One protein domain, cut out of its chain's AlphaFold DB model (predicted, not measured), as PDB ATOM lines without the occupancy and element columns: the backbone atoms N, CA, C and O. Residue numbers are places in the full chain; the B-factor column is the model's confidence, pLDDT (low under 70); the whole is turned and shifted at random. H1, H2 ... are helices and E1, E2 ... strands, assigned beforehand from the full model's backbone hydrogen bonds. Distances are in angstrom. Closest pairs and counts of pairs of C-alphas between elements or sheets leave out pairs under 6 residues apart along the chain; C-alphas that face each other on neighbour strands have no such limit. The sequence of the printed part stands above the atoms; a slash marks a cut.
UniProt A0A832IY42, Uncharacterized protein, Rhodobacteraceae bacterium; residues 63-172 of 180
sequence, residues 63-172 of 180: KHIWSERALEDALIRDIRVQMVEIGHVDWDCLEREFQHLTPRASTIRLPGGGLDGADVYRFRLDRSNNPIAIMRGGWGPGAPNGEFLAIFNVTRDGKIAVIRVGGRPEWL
ATOM      1  N   LYS A  63     146.757 101.922 149.934       84.12
ATOM      2  CA  LYS A  63     147.502 101.768 148.679       84.12
ATOM      3  C   LYS A  63     147.923 103.098 148.054       84.12
ATOM      4  O   LYS A  63     148.940 103.122 147.357       84.12
ATOM      5  N   HIS A  64     147.173 104.167 148.314       86.19
ATOM      6  CA  HIS A  64     147.393 105.504 147.762       86.19
ATOM      7  C   HIS A  64     148.212 106.420 148.682       86.19
ATOM      8  O   HIS A  64     148.459 107.572 148.331       86.19
ATOM      9  N   ILE A  65     148.661 105.918 149.834       89.00
ATOM     10  CA  ILE A  65     149.522 106.656 150.756       89.00
ATOM     11  C   ILE A  65     150.988 106.398 150.389       89.00
ATOM     12  O   ILE A  65     151.459 105.258 150.429       89.00
ATOM     13  N   TRP A  66     151.696 107.467 150.014       85.88
ATOM     14  CA  TRP A  66     153.073 107.419 149.493       85.88
ATOM     15  C   TRP A  66     154.068 108.300 150.264       85.88
ATOM     16  O   TRP A  66     155.231 108.385 149.875       85.88
ATOM     17  N   SER A  67     153.631 108.973 151.329       87.50
ATOM     18  CA  SER A  67     154.480 109.801 152.193       87.50
ATOM     19  C   SER A  67     153.856 109.966 153.580       87.50
ATOM     20  O   SER A  67     152.648 109.785 153.740       87.50
ATOM     21  N   GLU A  68     154.665 110.369 154.567       90.56
ATOM     22  CA  GLU A  68     154.185 110.751 155.909       90.56
ATOM     23  C   GLU A  68     153.118 111.841 155.818       90.56
ATOM     24  O   GLU A  68     152.024 111.687 156.347       90.56
ATOM     25  N   ARG A  69     153.376 112.883 155.023       91.31
ATOM     26  CA  ARG A  69     152.412 113.963 154.800       91.31
ATOM     27  C   ARG A  69     151.088 113.470 154.210       91.31
ATOM     28  O   ARG A  69     150.033 113.939 154.615       91.31
ATOM     29  N   ALA A  70     151.127 112.518 153.273       92.44
ATOM     30  CA  ALA A  70     149.907 111.940 152.711       92.44
ATOM     31  C   ALA A  70     149.113 111.151 153.764       92.44
ATOM     32  O   ALA A  70     147.886 111.219 153.766       92.44
ATOM     33  N   LEU A  71     149.800 110.432 154.658       94.44
ATOM     34  CA  LEU A  71     149.173 109.728 155.777       94.44
ATOM     35  C   LEU A  71     148.534 110.710 156.769       94.44
ATOM     36  O   LEU A  71     147.370 110.547 157.127       94.44
ATOM     37  N   GLU A  72     149.283 111.736 157.179       95.56
ATOM     38  CA  GLU A  72     148.799 112.803 158.057       95.56
ATOM     39  C   GLU A  72     147.537 113.459 157.478       95.56
ATOM     40  O   GLU A  72     146.513 113.531 158.150       95.56
ATOM     41  N   ASP A  73     147.584 113.900 156.217       95.44
ATOM     42  CA  ASP A  73     146.476 114.609 155.571       95.44
ATOM     43  C   ASP A  73     145.238 113.714 155.372       95.44
ATOM     44  O   ASP A  73     144.106 114.205 155.428       95.44
ATOM     45  N   ALA A  74     145.428 112.408 155.161       96.12
ATOM     46  CA  ALA A  74     144.336 111.442 155.082       96.12
ATOM     47  C   ALA A  74     143.642 111.262 156.442       96.12
ATOM     48  O   ALA A  74     142.425 111.411 156.529       96.12
ATOM     49  N   LEU A  75     144.411 111.057 157.515       96.69
ATOM     50  CA  LEU A  75     143.868 110.932 158.871       96.69
ATOM     51  C   LEU A  75     143.206 112.230 159.354       96.69
ATOM     52  O   LEU A  75     142.136 112.186 159.952       96.69
ATOM     53  N   ILE A  76     143.781 113.400 159.045       96.25
ATOM     54  CA  ILE A  76     143.168 114.704 159.356       96.25
ATOM     55  C   ILE A  76     141.799 114.843 158.687       96.25
ATOM     56  O   ILE A  76     140.879 115.409 159.279       96.25
ATOM     57  N   ARG A  77     141.655 114.354 157.450       95.50
ATOM     58  CA  ARG A  77     140.376 114.382 156.736       95.50
ATOM     59  C   ARG A  77     139.327 113.545 157.458       95.50
ATOM     60  O   ARG A  77     138.251 114.073 157.715       95.50
ATOM     61  N   ASP A  78     139.650 112.308 157.825       95.00
ATOM     62  CA  ASP A  78     138.720 111.427 158.545       95.00
ATOM     63  C   ASP A  78     138.360 111.978 159.930       95.00
ATOM     64  O   ASP A  78     137.186 112.020 160.289       95.00
ATOM     65  N   ILE A  79     139.340 112.508 160.670       94.81
ATOM     66  CA  ILE A  79     139.114 113.194 161.952       94.81
ATOM     67  C   ILE A  79     138.123 114.354 161.786       94.81
ATOM     68  O   ILE A  79     137.197 114.505 162.580       94.81
ATOM     69  N   ARG A  80     138.291 115.178 160.745       93.38
ATOM     70  CA  ARG A  80     137.373 116.291 160.465       93.38
ATOM     71  C   ARG A  80     135.973 115.805 160.107       93.38
ATOM     72  O   ARG A  80     135.012 116.407 160.570       93.38
ATOM     73  N   VAL A  81     135.855 114.740 159.315       90.75
ATOM     74  CA  VAL A  81     134.554 114.144 158.974       90.75
ATOM     75  C   VAL A  81     133.843 113.667 160.241       90.75
ATOM     76  O   VAL A  81     132.710 114.079 160.471       90.75
ATOM     77  N   GLN A  82     134.522 112.922 161.121       89.38
ATOM     78  CA  GLN A  82     133.938 112.482 162.395       89.38
ATOM     79  C   GLN A  82     133.504 113.660 163.276       89.38
ATOM     80  O   GLN A  82     132.389 113.670 163.796       89.38
ATOM     81  N   MET A  83     134.337 114.698 163.388       89.06
ATOM     82  CA  MET A  83     133.981 115.906 164.138       89.06
ATOM     83  C   MET A  83     132.739 116.607 163.579       89.06
ATOM     84  O   MET A  83     131.923 117.106 164.352       89.06
ATOM     85  N   VAL A  84     132.568 116.638 162.257       87.50
ATOM     86  CA  VAL A  84     131.405 117.263 161.607       87.50
ATOM     87  C   VAL A  84     130.143 116.407 161.742       87.50
ATOM     88  O   VAL A  84     129.055 116.957 161.924       87.50
ATOM     89  N   GLU A  85     130.261 115.084 161.625       85.69
ATOM     90  CA  GLU A  85     129.119 114.159 161.604       85.69
ATOM     91  C   GLU A  85     128.642 113.759 163.004       85.69
ATOM     92  O   GLU A  85     127.437 113.691 163.251       85.69
ATOM     93  N   ILE A  86     129.577 113.527 163.926       83.94
ATOM     94  CA  ILE A  86     129.327 112.940 165.251       83.94
ATOM     95  C   ILE A  86     129.590 113.966 166.373       83.94
ATOM     96  O   ILE A  86     129.101 113.821 167.495       83.94
ATOM     97  N   GLY A  87     130.342 115.036 166.091       86.00
ATOM     98  CA  GLY A  87     130.683 116.080 167.067       86.00
ATOM     99  C   GLY A  87     131.883 115.752 167.961       86.00
ATOM    100  O   GLY A  87     132.272 116.583 168.778       86.00
ATOM    101  N   HIS A  88     132.468 114.561 167.821       87.81
ATOM    102  CA  HIS A  88     133.676 114.119 168.521       87.81
ATOM    103  C   HIS A  88     134.468 113.133 167.649       87.81
ATOM    104  O   HIS A  88     133.947 112.626 166.656       87.81
ATOM    105  N   VAL A  89     135.721 112.861 168.025       90.00
ATOM    106  CA  VAL A  89     136.545 111.806 167.415       90.00
ATOM    107  C   VAL A  89     136.470 110.563 168.286       90.00
ATOM    108  O   VAL A  89     136.799 110.627 169.468       90.00
ATOM    109  N   ASP A  90     136.082 109.434 167.704       92.19
ATOM    110  CA  ASP A  90     136.192 108.140 168.374       92.19
ATOM    111  C   ASP A  90     137.568 107.539 168.065       92.19
ATOM    112  O   ASP A  90     137.778 106.895 167.034       92.19
ATOM    113  N   TRP A  91     138.530 107.784 168.958       92.75
ATOM    114  CA  TRP A  91     139.902 107.299 168.796       92.75
ATOM    115  C   TRP A  91     140.002 105.775 168.812       92.75
ATOM    116  O   TRP A  91     140.765 105.225 168.024       92.75
ATOM    117  N   ASP A  92     139.208 105.087 169.636       92.81
ATOM    118  CA  ASP A  92     139.218 103.621 169.696       92.81
ATOM    119  C   ASP A  92     138.748 103.030 168.353       92.81
ATOM    120  O   ASP A  92     139.319 102.060 167.846       92.81
ATOM    121  N   CYS A  93     137.719 103.636 167.750       93.00
ATOM    122  CA  CYS A  93     137.261 103.293 166.408       93.00
ATOM    123  C   CYS A  93     138.329 103.595 165.348       93.00
ATOM    124  O   CYS A  93     138.667 102.713 164.556       93.00
ATOM    125  N   LEU A  94     138.894 104.806 165.361       94.75
ATOM    126  CA  LEU A  94     139.914 105.236 164.406       94.75
ATOM    127  C   LEU A  94     141.138 104.311 164.429       94.75
ATOM    128  O   LEU A  94     141.648 103.926 163.378       94.75
ATOM    129  N   GLU A  95     141.595 103.923 165.621       95.62
ATOM    130  CA  GLU A  95     142.705 102.991 165.798       95.62
ATOM    131  C   GLU A  95     142.398 101.607 165.226       95.62
ATOM    132  O   GLU A  95     143.204 101.058 164.469       95.62
ATOM    133  N   ARG A  96     141.223 101.057 165.549       94.69
ATOM    134  CA  ARG A  96     140.797  99.742 165.064       94.69
ATOM    135  C   ARG A  96     140.708  99.703 163.540       94.69
ATOM    136  O   ARG A  96     141.281  98.807 162.924       94.69
ATOM    137  N   GLU A  97     140.035 100.674 162.928       95.62
ATOM    138  CA  GLU A  97     139.890 100.710 161.467       95.62
ATOM    139  C   GLU A  97     141.230 100.937 160.775       95.62
ATOM    140  O   GLU A  97     141.510 100.327 159.743       95.62
ATOM    141  N   PHE A  98     142.108 101.741 161.376       96.62
ATOM    142  CA  PHE A  98     143.450 101.927 160.849       96.62
ATOM    143  C   PHE A  98     144.248 100.622 160.829       96.62
ATOM    144  O   PHE A  98     144.867 100.298 159.815       96.62
ATOM    145  N   GLN A  99     144.214  99.848 161.915       95.69
ATOM    146  CA  GLN A  99     144.878  98.544 161.987       95.69
ATOM    147  C   GLN A  99     144.304  97.537 160.975       95.69
ATOM    148  O   GLN A  99     145.034  96.671 160.491       95.69
ATOM    149  N   HIS A 100     143.028  97.668 160.593       94.31
ATOM    150  CA  HIS A 100     142.397  96.833 159.568       94.31
ATOM    151  C   HIS A 100     142.743  97.222 158.121       94.31
ATOM    152  O   HIS A 100     142.548  96.402 157.222       94.31
ATOM    153  N   LEU A 101     143.303  98.413 157.863       91.25
ATOM    154  CA  LEU A 101     143.651  98.850 156.500       91.25
ATOM    155  C   LEU A 101     144.626  97.903 155.789       91.25
ATOM    156  O   LEU A 101     144.566  97.713 154.573       91.25
ATOM    157  N   THR A 102     145.595  97.366 156.528       89.62
ATOM    158  CA  THR A 102     146.613  96.445 156.015       89.62
ATOM    159  C   THR A 102     147.266  95.706 157.184       89.62
ATOM    160  O   THR A 102     147.440  96.311 158.238       89.62
ATOM    161  N   PRO A 103     147.751  94.459 157.009       89.75
ATOM    162  CA  PRO A 103     148.441  93.703 158.067       89.75
ATOM    163  C   PRO A 103     149.688  94.377 158.667       89.75
ATOM    164  O   PRO A 103     150.288  93.861 159.605       89.75
ATOM    165  N   ARG A 104     150.135  95.487 158.074       89.69
ATOM    166  CA  ARG A 104     151.318  96.264 158.459       89.69
ATOM    167  C   ARG A 104     150.988  97.664 158.984       89.69
ATOM    168  O   ARG A 104     151.894  98.466 159.206       89.69
ATOM    169  N   ALA A 105     149.705  97.974 159.145       94.44
ATOM    170  CA  ALA A 105     149.261  99.163 159.845       94.44
ATOM    171  C   ALA A 105     149.281  98.881 161.350       94.44
ATOM    172  O   ALA A 105     148.958  97.785 161.799       94.44
ATOM    173  N   SER A 106     149.701  99.863 162.136       96.44
ATOM    174  CA  SER A 106     149.753  99.744 163.594       96.44
ATOM    175  C   SER A 106     149.484 101.091 164.244       96.44
ATOM    176  O   SER A 106     149.859 102.129 163.693       96.44
ATOM    177  N   THR A 107     148.857 101.065 165.417       97.00
ATOM    178  CA  THR A 107     148.646 102.249 166.251       97.00
ATOM    179  C   THR A 107     149.259 102.050 167.626       97.00
ATOM    180  O   THR A 107     149.357 100.927 168.119       97.00
ATOM    181  N   ILE A 108     149.724 103.140 168.228       95.94
ATOM    182  CA  ILE A 108     150.185 103.171 169.617       95.94
ATOM    183  C   ILE A 108     149.577 104.402 170.275       95.94
ATOM    184  O   ILE A 108     149.787 105.519 169.799       95.94
ATOM    185  N   ARG A 109     148.890 104.194 171.398       95.00
ATOM    186  CA  ARG A 109     148.437 105.256 172.293       95.00
ATOM    187  C   ARG A 109     149.395 105.388 173.475       95.00
ATOM    188  O   ARG A 109     149.747 104.397 174.110       95.00
ATOM    189  N   LEU A 110     149.798 106.617 173.777       94.06
ATOM    190  CA  LEU A 110     150.641 106.986 174.914       94.06
ATOM    191  C   LEU A 110     149.867 107.984 175.791       94.06
ATOM    192  O   LEU A 110     149.928 109.193 175.534       94.06
ATOM    193  N   PRO A 111     149.108 107.501 176.792       91.44
ATOM    194  CA  PRO A 111     148.336 108.364 177.677       91.44
ATOM    195  C   PRO A 111     149.247 109.318 178.452       91.44
ATOM    196  O   PRO A 111     150.248 108.883 179.022       91.44
ATOM    197  N   GLY A 112     148.932 110.613 178.444       89.06
ATOM    198  CA  GLY A 112     149.743 111.646 179.100       89.06
ATOM    199  C   GLY A 112     151.181 111.808 178.577       89.06
ATOM    200  O   GLY A 112     151.974 112.502 179.209       89.06
ATOM    201  N   GLY A 113     151.542 111.173 177.454       85.12
ATOM    202  CA  GLY A 113     152.889 111.230 176.872       85.12
ATOM    203  C   GLY A 113     153.174 112.487 176.038       85.12
ATOM    204  O   GLY A 113     154.278 112.637 175.515       85.12
ATOM    205  N   GLY A 114     152.179 113.357 175.861       83.62
ATOM    206  CA  GLY A 114     152.253 114.586 175.080       83.62
ATOM    207  C   GLY A 114     152.528 115.832 175.916       83.62
ATOM    208  O   GLY A 114     152.604 115.799 177.145       83.62
ATOM    209  N   LEU A 115     152.655 116.969 175.228       79.38
ATOM    210  CA  LEU A 115     152.769 118.281 175.873       79.38
ATOM    211  C   LEU A 115     151.555 118.534 176.782       79.38
ATOM    212  O   LEU A 115     150.434 118.201 176.407       79.38
ATOM    213  N   ASP A 116     151.787 119.105 177.964       83.38
ATOM    214  CA  ASP A 116     150.753 119.420 178.964       83.38
ATOM    215  C   ASP A 116     149.928 118.208 179.449       83.38
ATOM    216  O   ASP A 116     148.774 118.338 179.860       83.38
ATOM    217  N   GLY A 117     150.519 117.005 179.414       85.81
ATOM    218  CA  GLY A 117     149.855 115.769 179.845       85.81
ATOM    219  C   GLY A 117     148.741 115.320 178.899       85.81
ATOM    220  O   GLY A 117     147.796 114.655 179.330       85.81
ATOM    221  N   ALA A 118     148.831 115.726 177.634       89.75
ATOM    222  CA  ALA A 118     147.959 115.299 176.555       89.75
ATOM    223  C   ALA A 118     148.263 113.857 176.109       89.75
ATOM    224  O   ALA A 118     149.374 113.346 176.288       89.75
ATOM    225  N   ASP A 119     147.270 113.201 175.521       93.62
ATOM    226  CA  ASP A 119     147.414 111.853 174.981       93.62
ATOM    227  C   ASP A 119     148.050 111.909 173.592       93.62
ATOM    228  O   ASP A 119     147.674 112.731 172.756       93.62
ATOM    229  N   VAL A 120     148.993 111.006 173.318       95.00
ATOM    230  CA  VAL A 120     149.639 110.917 172.004       95.00
ATOM    231  C   VAL A 120     149.209 109.648 171.287       95.00
ATOM    232  O   VAL A 120     149.382 108.546 171.804       95.00
ATOM    233  N   TYR A 121     148.719 109.802 170.062       96.75
ATOM    234  CA  TYR A 121     148.357 108.710 169.166       96.75
ATOM    235  C   TYR A 121     149.348 108.655 168.009       96.75
ATOM    236  O   TYR A 121     149.594 109.654 167.333       96.75
ATOM    237  N   ARG A 122     149.940 107.486 167.777       96.44
ATOM    238  CA  ARG A 122     150.928 107.252 166.719       96.44
ATOM    239  C   ARG A 122     150.371 106.237 165.737       96.44
ATOM    240  O   ARG A 122     150.180 105.086 166.107       96.44
ATOM    241  N   PHE A 123     150.164 106.652 164.496       97.38
ATOM    242  CA  PHE A 123     149.662 105.825 163.404       97.38
ATOM    243  C   PHE A 123     150.801 105.520 162.447       97.38
ATOM    244  O   PHE A 123     151.385 106.427 161.857       97.38
ATOM    245  N   ARG A 124     151.133 104.243 162.301       95.69
ATOM    246  CA  ARG A 124     152.278 103.775 161.523       95.69
ATOM    247  C   ARG A 124     151.807 102.872 160.397       95.69
ATOM    248  O   ARG A 124     151.145 101.866 160.648       95.69
ATOM    249  N   LEU A 125     152.179 103.221 159.174       93.19
ATOM    250  CA  LEU A 125     151.846 102.490 157.962       93.19
ATOM    251  C   LEU A 125     153.126 102.019 157.271       93.19
ATOM    252  O   LEU A 125     153.827 102.820 156.655       93.19
ATOM    253  N   ASP A 126     153.410 100.718 157.327       90.06
ATOM    254  CA  ASP A 126     154.536 100.128 156.597       90.06
ATOM    255  C   ASP A 126     154.114  99.634 155.196       90.06
ATOM    256  O   ASP A 126     153.258  98.757 155.027       90.06
ATOM    257  N   ARG A 127     154.746 100.215 154.172       82.50
ATOM    258  CA  ARG A 127     154.571  99.946 152.735       82.50
ATOM    259  C   ARG A 127     155.846  99.409 152.074       82.50
ATOM    260  O   ARG A 127     155.863  99.275 150.848       82.50
ATOM    261  N   SER A 128     156.875  99.057 152.847       76.69
ATOM    262  CA  SER A 128     158.181  98.571 152.365       76.69
ATOM    263  C   SER A 128     158.085  97.408 151.365       76.69
ATOM    264  O   SER A 128     158.828  97.375 150.389       76.69
ATOM    265  N   ASN A 129     157.120  96.495 151.534       66.31
ATOM    266  CA  ASN A 129     156.926  95.336 150.649       66.31
ATOM    267  C   ASN A 129     155.793  95.513 149.628       66.31
ATOM    268  O   ASN A 129     155.188  94.530 149.200       66.31
ATOM    269  N   ASN A 130     155.455  96.741 149.237       65.06
ATOM    270  CA  ASN A 130     154.435  96.951 148.216       65.06
ATOM    271  C   ASN A 130     154.963  96.556 146.814       65.06
ATOM    272  O   ASN A 130     155.809  97.268 146.266       65.06
ATOM    273  N   PRO A 131     154.425  95.502 146.166       61.84
ATOM    274  CA  PRO A 131     154.896  95.050 144.855       61.84
ATOM    275  C   PRO A 131     154.755  96.118 143.760       61.84
ATOM    276  O   PRO A 131     155.546  96.138 142.821       61.84
ATOM    277  N   ILE A 132     153.812  97.060 143.895       61.12
ATOM    278  CA  ILE A 132     153.649  98.181 142.952       61.12
ATOM    279  C   ILE A 132     154.819  99.173 143.056       61.12
ATOM    280  O   ILE A 132     155.262  99.704 142.038       61.12
ATOM    281  N   ALA A 133     155.338  99.410 144.267       56.94
ATOM    282  CA  ALA A 133     156.512 100.258 144.474       56.94
ATOM    283  C   ALA A 133     157.771  99.614 143.870       56.94
ATOM    284  O   ALA A 133     158.593 100.303 143.273       56.94
ATOM    285  N   ILE A 134     157.866  98.285 143.951       57.75
ATOM    286  CA  ILE A 134     158.960  97.497 143.373       57.75
ATOM    287  C   ILE A 134     158.896  97.526 141.834       57.75
ATOM    288  O   ILE A 134     159.900  97.813 141.185       57.75
ATOM    289  N   MET A 135     157.714  97.310 141.234       55.66
ATOM    290  CA  MET A 135     157.544  97.283 139.770       55.66
ATOM    291  C   MET A 135     157.727  98.645 139.087       55.66
ATOM    292  O   MET A 135     158.130  98.688 137.928       55.66
ATOM    293  N   ARG A 136     157.466  99.764 139.774       56.38
ATOM    294  CA  ARG A 136     157.661 101.118 139.216       56.38
ATOM    295  C   ARG A 136     159.113 101.624 139.296       56.38
ATOM    296  O   ARG A 136     159.337 102.825 139.194       56.38
ATOM    297  N   GLY A 137     160.095 100.729 139.441       48.12
ATOM    298  CA  GLY A 137     161.521 101.085 139.456       48.12
ATOM    299  C   GLY A 137     161.963 101.671 140.794       48.12
ATOM    300  O   GLY A 137     162.604 102.715 140.828       48.12
ATOM    301  N   GLY A 138     161.557 101.005 141.878       47.19
ATOM    302  CA  GLY A 138     161.500 101.472 143.263       47.19
ATOM    303  C   GLY A 138     162.614 102.368 143.791       47.19
ATOM    304  O   GLY A 138     163.397 101.911 144.597       47.19
ATOM    305  N   TRP A 139     162.595 103.652 143.442       46.69
ATOM    306  CA  TRP A 139     163.250 104.757 144.148       46.69
ATOM    307  C   TRP A 139     162.484 106.043 143.805       46.69
ATOM    308  O   TRP A 139     162.981 106.917 143.099       46.69
ATOM    309  N   GLY A 140     161.226 106.156 144.242       46.44
ATOM    310  CA  GLY A 140     160.570 107.466 144.247       46.44
ATOM    311  C   GLY A 140     161.404 108.413 145.124       46.44
ATOM    312  O   GLY A 140     161.745 108.020 146.242       46.44
ATOM    313  N   PRO A 141     161.805 109.603 144.647       36.78
ATOM    314  CA  PRO A 141     162.715 110.461 145.394       36.78
ATOM    315  C   PRO A 141     162.052 110.919 146.703       36.78
ATOM    316  O   PRO A 141     161.099 111.694 146.669       36.78
ATOM    317  N   GLY A 142     162.563 110.443 147.849       43.28
ATOM    318  CA  GLY A 142     162.340 111.083 149.154       43.28
ATOM    319  C   GLY A 142     161.736 110.279 150.316       43.28
ATOM    320  O   GLY A 142     161.368 110.923 151.291       43.28
ATOM    321  N   ALA A 143     161.633 108.943 150.294       42.75
ATOM    322  CA  ALA A 143     161.127 108.195 151.461       42.75
ATOM    323  C   ALA A 143     162.149 107.182 152.023       42.75
ATOM    324  O   ALA A 143     162.575 106.291 151.284       42.75
ATOM    325  N   PRO A 144     162.518 107.259 153.317       49.16
ATOM    326  CA  PRO A 144     163.221 106.175 153.989       49.16
ATOM    327  C   PRO A 144     162.265 104.974 154.112       49.16
ATOM    328  O   PRO A 144     161.199 105.068 154.704       49.16
ATOM    329  N   ASN A 145     162.622 103.846 153.500       59.72
ATOM    330  CA  ASN A 145     162.060 102.506 153.737       59.72
ATOM    331  C   ASN A 145     160.542 102.281 153.551       59.72
ATOM    332  O   ASN A 145     160.071 101.181 153.818       59.72
ATOM    333  N   GLY A 146     159.769 103.243 153.038       74.88
ATOM    334  CA  GLY A 146     158.332 103.059 152.787       74.88
ATOM    335  C   GLY A 146     157.492 102.915 154.058       74.88
ATOM    336  O   GLY A 146     156.373 102.420 153.990       74.88
ATOM    337  N   GLU A 147     158.017 103.327 155.207       87.56
ATOM    338  CA  GLU A 147     157.277 103.400 156.461       87.56
ATOM    339  C   GLU A 147     156.860 104.850 156.702       87.56
ATOM    340  O   GLU A 147     157.671 105.765 156.586       87.56
ATOM    341  N   PHE A 148     155.581 105.060 157.000       91.06
ATOM    342  CA  PHE A 148     155.013 106.382 157.222       91.06
ATOM    343  C   PHE A 148     154.445 106.469 158.629       91.06
ATOM    344  O   PHE A 148     153.744 105.557 159.072       91.06
ATOM    345  N   LEU A 149     154.724 107.570 159.320       93.38
ATOM    346  CA  LEU A 149     154.257 107.824 160.673       93.38
ATOM    347  C   LEU A 149     153.456 109.128 160.709       93.38
ATOM    348  O   LEU A 149     153.924 110.157 160.237       93.38
ATOM    349  N   ALA A 150     152.269 109.084 161.306       96.50
ATOM    350  CA  ALA A 150     151.499 110.260 161.687       96.50
ATOM    351  C   ALA A 150     151.322 110.269 163.207       96.50
ATOM    352  O   ALA A 150     151.009 109.241 163.812       96.50
ATOM    353  N   ILE A 151     151.549 111.419 163.835       96.00
ATOM    354  CA  ILE A 151     151.467 111.578 165.288       96.00
ATOM    355  C   ILE A 151     150.441 112.660 165.597       96.00
ATOM    356  O   ILE A 151     150.541 113.773 165.082       96.00
ATOM    357  N   PHE A 152     149.492 112.347 166.470       96.44
ATOM    358  CA  PHE A 152     148.486 113.278 166.958       96.44
ATOM    359  C   PHE A 152     148.646 113.466 168.459       96.44
ATOM    360  O   PHE A 152     148.813 112.498 169.194       96.44
ATOM    361  N   ASN A 153     148.598 114.715 168.900       94.94
ATOM    362  CA  ASN A 153     148.562 115.098 170.298       94.94
ATOM    363  C   ASN A 153     147.150 115.595 170.632       94.94
ATOM    364  O   ASN A 153     146.629 116.466 169.932       94.94
ATOM    365  N   VAL A 154     146.533 115.030 171.664       93.81
ATOM    366  CA  VAL A 154     145.123 115.233 172.011       93.81
ATOM    367  C   VAL A 154     145.033 115.710 173.445       93.81
ATOM    368  O   VAL A 154     145.294 114.972 174.395       93.81
ATOM    369  N   THR A 155     144.680 116.975 173.607       91.69
ATOM    370  CA  THR A 155     144.576 117.605 174.918       91.69
ATOM    371  C   THR A 155     143.306 117.171 175.647       91.69
ATOM    372  O   THR A 155     142.358 116.644 175.063       91.69
ATOM    373  N   ARG A 156     143.255 117.446 176.955       85.44
ATOM    374  CA  ARG A 156     142.086 117.140 177.797       85.44
ATOM    375  C   ARG A 156     140.824 117.903 177.389       85.44
ATOM    376  O   ARG A 156     139.728 117.403 177.603       85.44
ATOM    377  N   ASP A 157     140.974 119.087 176.800       85.75
ATOM    378  CA  ASP A 157     139.872 119.884 176.249       85.75
ATOM    379  C   ASP A 157     139.477 119.461 174.821       85.75
ATOM    380  O   ASP A 157     138.707 120.157 174.164       85.75
ATOM    381  N   GLY A 158     139.991 118.326 174.330       86.25
ATOM    382  CA  GLY A 158     139.620 117.752 173.037       86.25
ATOM    383  C   GLY A 158     140.239 118.463 171.833       86.25
ATOM    384  O   GLY A 158     139.844 118.194 170.700       86.25
ATOM    385  N   LYS A 159     141.213 119.359 172.042       91.00
ATOM    386  CA  LYS A 159     141.970 119.955 170.938       91.00
ATOM    387  C   LYS A 159     142.966 118.939 170.407       91.00
ATOM    388  O   LYS A 159     143.634 118.228 171.155       91.00
ATOM    389  N   ILE A 160     143.088 118.912 169.089       94.06
ATOM    390  CA  ILE A 160     143.926 117.951 168.384       94.06
ATOM    391  C   ILE A 160     145.007 118.728 167.643       94.06
ATOM    392  O   ILE A 160     144.706 119.652 166.886       94.06
ATOM    393  N   ALA A 161     146.264 118.349 167.838       94.94
ATOM    394  CA  ALA A 161     147.383 118.789 167.018       94.94
ATOM    395  C   ALA A 161     147.971 117.600 166.264       94.94
ATOM    396  O   ALA A 161     148.165 116.536 166.842       94.94
ATOM    397  N   VAL A 162     148.305 117.785 164.991       96.06
ATOM    398  CA  VAL A 162     149.158 116.849 164.249       96.06
ATOM    399  C   VAL A 162     150.610 117.304 164.389       96.06
ATOM    400  O   VAL A 162     150.908 118.489 164.249       96.06
ATOM    401  N   ILE A 163     151.534 116.394 164.688       93.50
ATOM    402  CA  ILE A 163     152.967 116.697 164.685       93.50
ATOM    403  C   ILE A 163     153.485 116.440 163.274       93.50
ATOM    404  O   ILE A 163     153.684 115.292 162.886       93.50
ATOM    405  N   ARG A 164     153.672 117.517 162.509       90.38
ATOM    406  CA  ARG A 164     154.122 117.444 161.117       90.38
ATOM    407  C   ARG A 164     155.568 116.976 161.019       90.38
ATOM    408  O   ARG A 164     156.373 117.199 161.931       90.38
ATOM    409  N   VAL A 165     155.920 116.458 159.845       76.44
ATOM    410  CA  VAL A 165     157.311 116.253 159.408       76.44
ATOM    411  C   VAL A 165     158.184 117.464 159.785       76.44
ATOM    412  O   VAL A 165     157.896 118.604 159.417       76.44
ATOM    413  N   GLY A 166     159.248 117.219 160.556       75.56
ATOM    414  CA  GLY A 166     160.092 118.263 161.157       75.56
ATOM    415  C   GLY A 166     159.753 118.615 162.613       75.56
ATOM    416  O   GLY A 166     160.370 119.520 163.172       75.56
ATOM    417  N   GLY A 167     158.798 117.912 163.232       82.31
ATOM    418  CA  GLY A 167     158.496 117.984 164.666       82.31
ATOM    419  C   GLY A 167     157.637 119.178 165.088       82.31
ATOM    420  O   GLY A 167     157.528 119.460 166.280       82.31
ATOM    421  N   ARG A 168     157.042 119.909 164.139       86.56
ATOM    422  CA  ARG A 168     156.237 121.100 164.442       86.56
ATOM    423  C   ARG A 168     154.778 120.710 164.702       86.56
ATOM    424  O   ARG A 168     154.169 120.115 163.812       86.56
ATOM    425  N   PRO A 169     154.200 121.059 165.865       89.88
ATOM    426  CA  PRO A 169     152.781 120.844 166.110       89.88
ATOM    427  C   PRO A 169     151.937 121.819 165.277       89.88
ATOM    428  O   PRO A 169     152.161 123.029 165.298       89.88
ATOM    429  N   GLU A 170     150.944 121.290 164.571       94.06
ATOM    430  CA  GLU A 170     149.913 122.048 163.865       94.06
ATOM    431  C   GLU A 170     148.553 121.739 164.497       94.06
ATOM    432  O   GLU A 170     148.046 120.622 164.404       94.06
ATOM    433  N   TRP A 171     147.959 122.738 165.152       92.75
ATOM    434  CA  TRP A 171     146.629 122.619 165.748       92.75
ATOM    435  C   TRP A 171     145.555 122.536 164.665       92.75
ATOM    436  O   TRP A 171     145.432 123.426 163.818       92.75
ATOM    437  N   LEU A 172     144.753 121.477 164.713       92.81
ATOM    438  CA  LEU A 172     143.652 121.281 163.786       92.81
ATOM    439  C   LEU A 172     142.509 122.231 164.146       92.81
ATOM    440  O   LEU A 172     142.032 122.264 165.279       92.81
TER     441      LEU A 172
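What this domain is: This is residues 63 to 172 of the 180 residues of an uncharacterized protein of Rhodobacteraceae bacterium (UniProt A0A832IY42). A strongly twisted sheet of five strands forms a wall, with two helices, H1 and H2, packed over one face and no named helix over the other. The stretch between E2 and E3, which holds the short H3, reaches beyond one end of the sheet and adds to the length of the model. The printed part has 110 residues with three named helices and five named strands, in the order H1 H2 E1 E2 H3 E3 E4 E5. The sheet's order is E1 E2 E3 E4 E5, antiparallel throughout, and the class is mixed, helices and strands. The whole is compact, with a radius of gyration of the C-alphas of 14.7 A, yet elongated in outline, spanning 47 by 28 by 21 A.

Where its parts are: H1, residues 68 to 85, begins at C-alpha 68 (154.185, 110.751, 155.909) and is 25.9 A long. H2, residues 91 to 100, measures 14.2 A. E1, residues 105 to 110, measures 17.0 A, and E2, residues 119 to 126, 22.9 A. H3 is residues 131 to 135, with C-alpha 131 at (154.896, 95.050, 144.855). E3, residues 147 to 154, measures 23.0 A. E4 is residues 160 to 164, and E5, residues 168 to 171, ends at C-alpha 171 (146.629, 122.619, 165.748).

How they stand to each other: H1 is on the sheet at a height of 9.6 A, over E3, and runs along the strands, but only just, at 28 degrees to E3 on the local plane; their closest C-alphas, of Glu 68 and Phe 148, are 4.6 A apart. H2 is on the same face at a height of 8.4 A, over E1 and along it at 6 degrees on the local plane; their closest C-alphas, of Gln 99 and Ala 105, are 4.9 A apart. H1 and H2 are near each other, with 6 pairs of C-alphas within 10 A. These two helices and the sheet make two layers, helices on one face of a sheet. E1 and E2 form a hairpin, with N 108 and O 122 at 2.9 A, within hydrogen-bond range. E2 and E3 are antiparallel at 166 degrees, with N 121 and O 152 at 2.8 A. E3, E4 and E5 make a meander, each strand the antiparallel neighbour of the one before, with N 153 and O 161 at 2.8 A and N 162 and O 170 at 2.9 A. H3 is not on the sheet and is apart from H1 and H2. In H1, H2 and H3 every O i to N i+4 pair is within hydrogen-bond range.

The domain as a whole: The two C-alphas farthest apart, of Gly 137 and Asp 157, are 46.6 A apart. The printed part has no cut. The link from H3 to E3, 11 residues, is long. Residues 129 to 145 have pLDDT under 70; the mean of the printed part is 85.0.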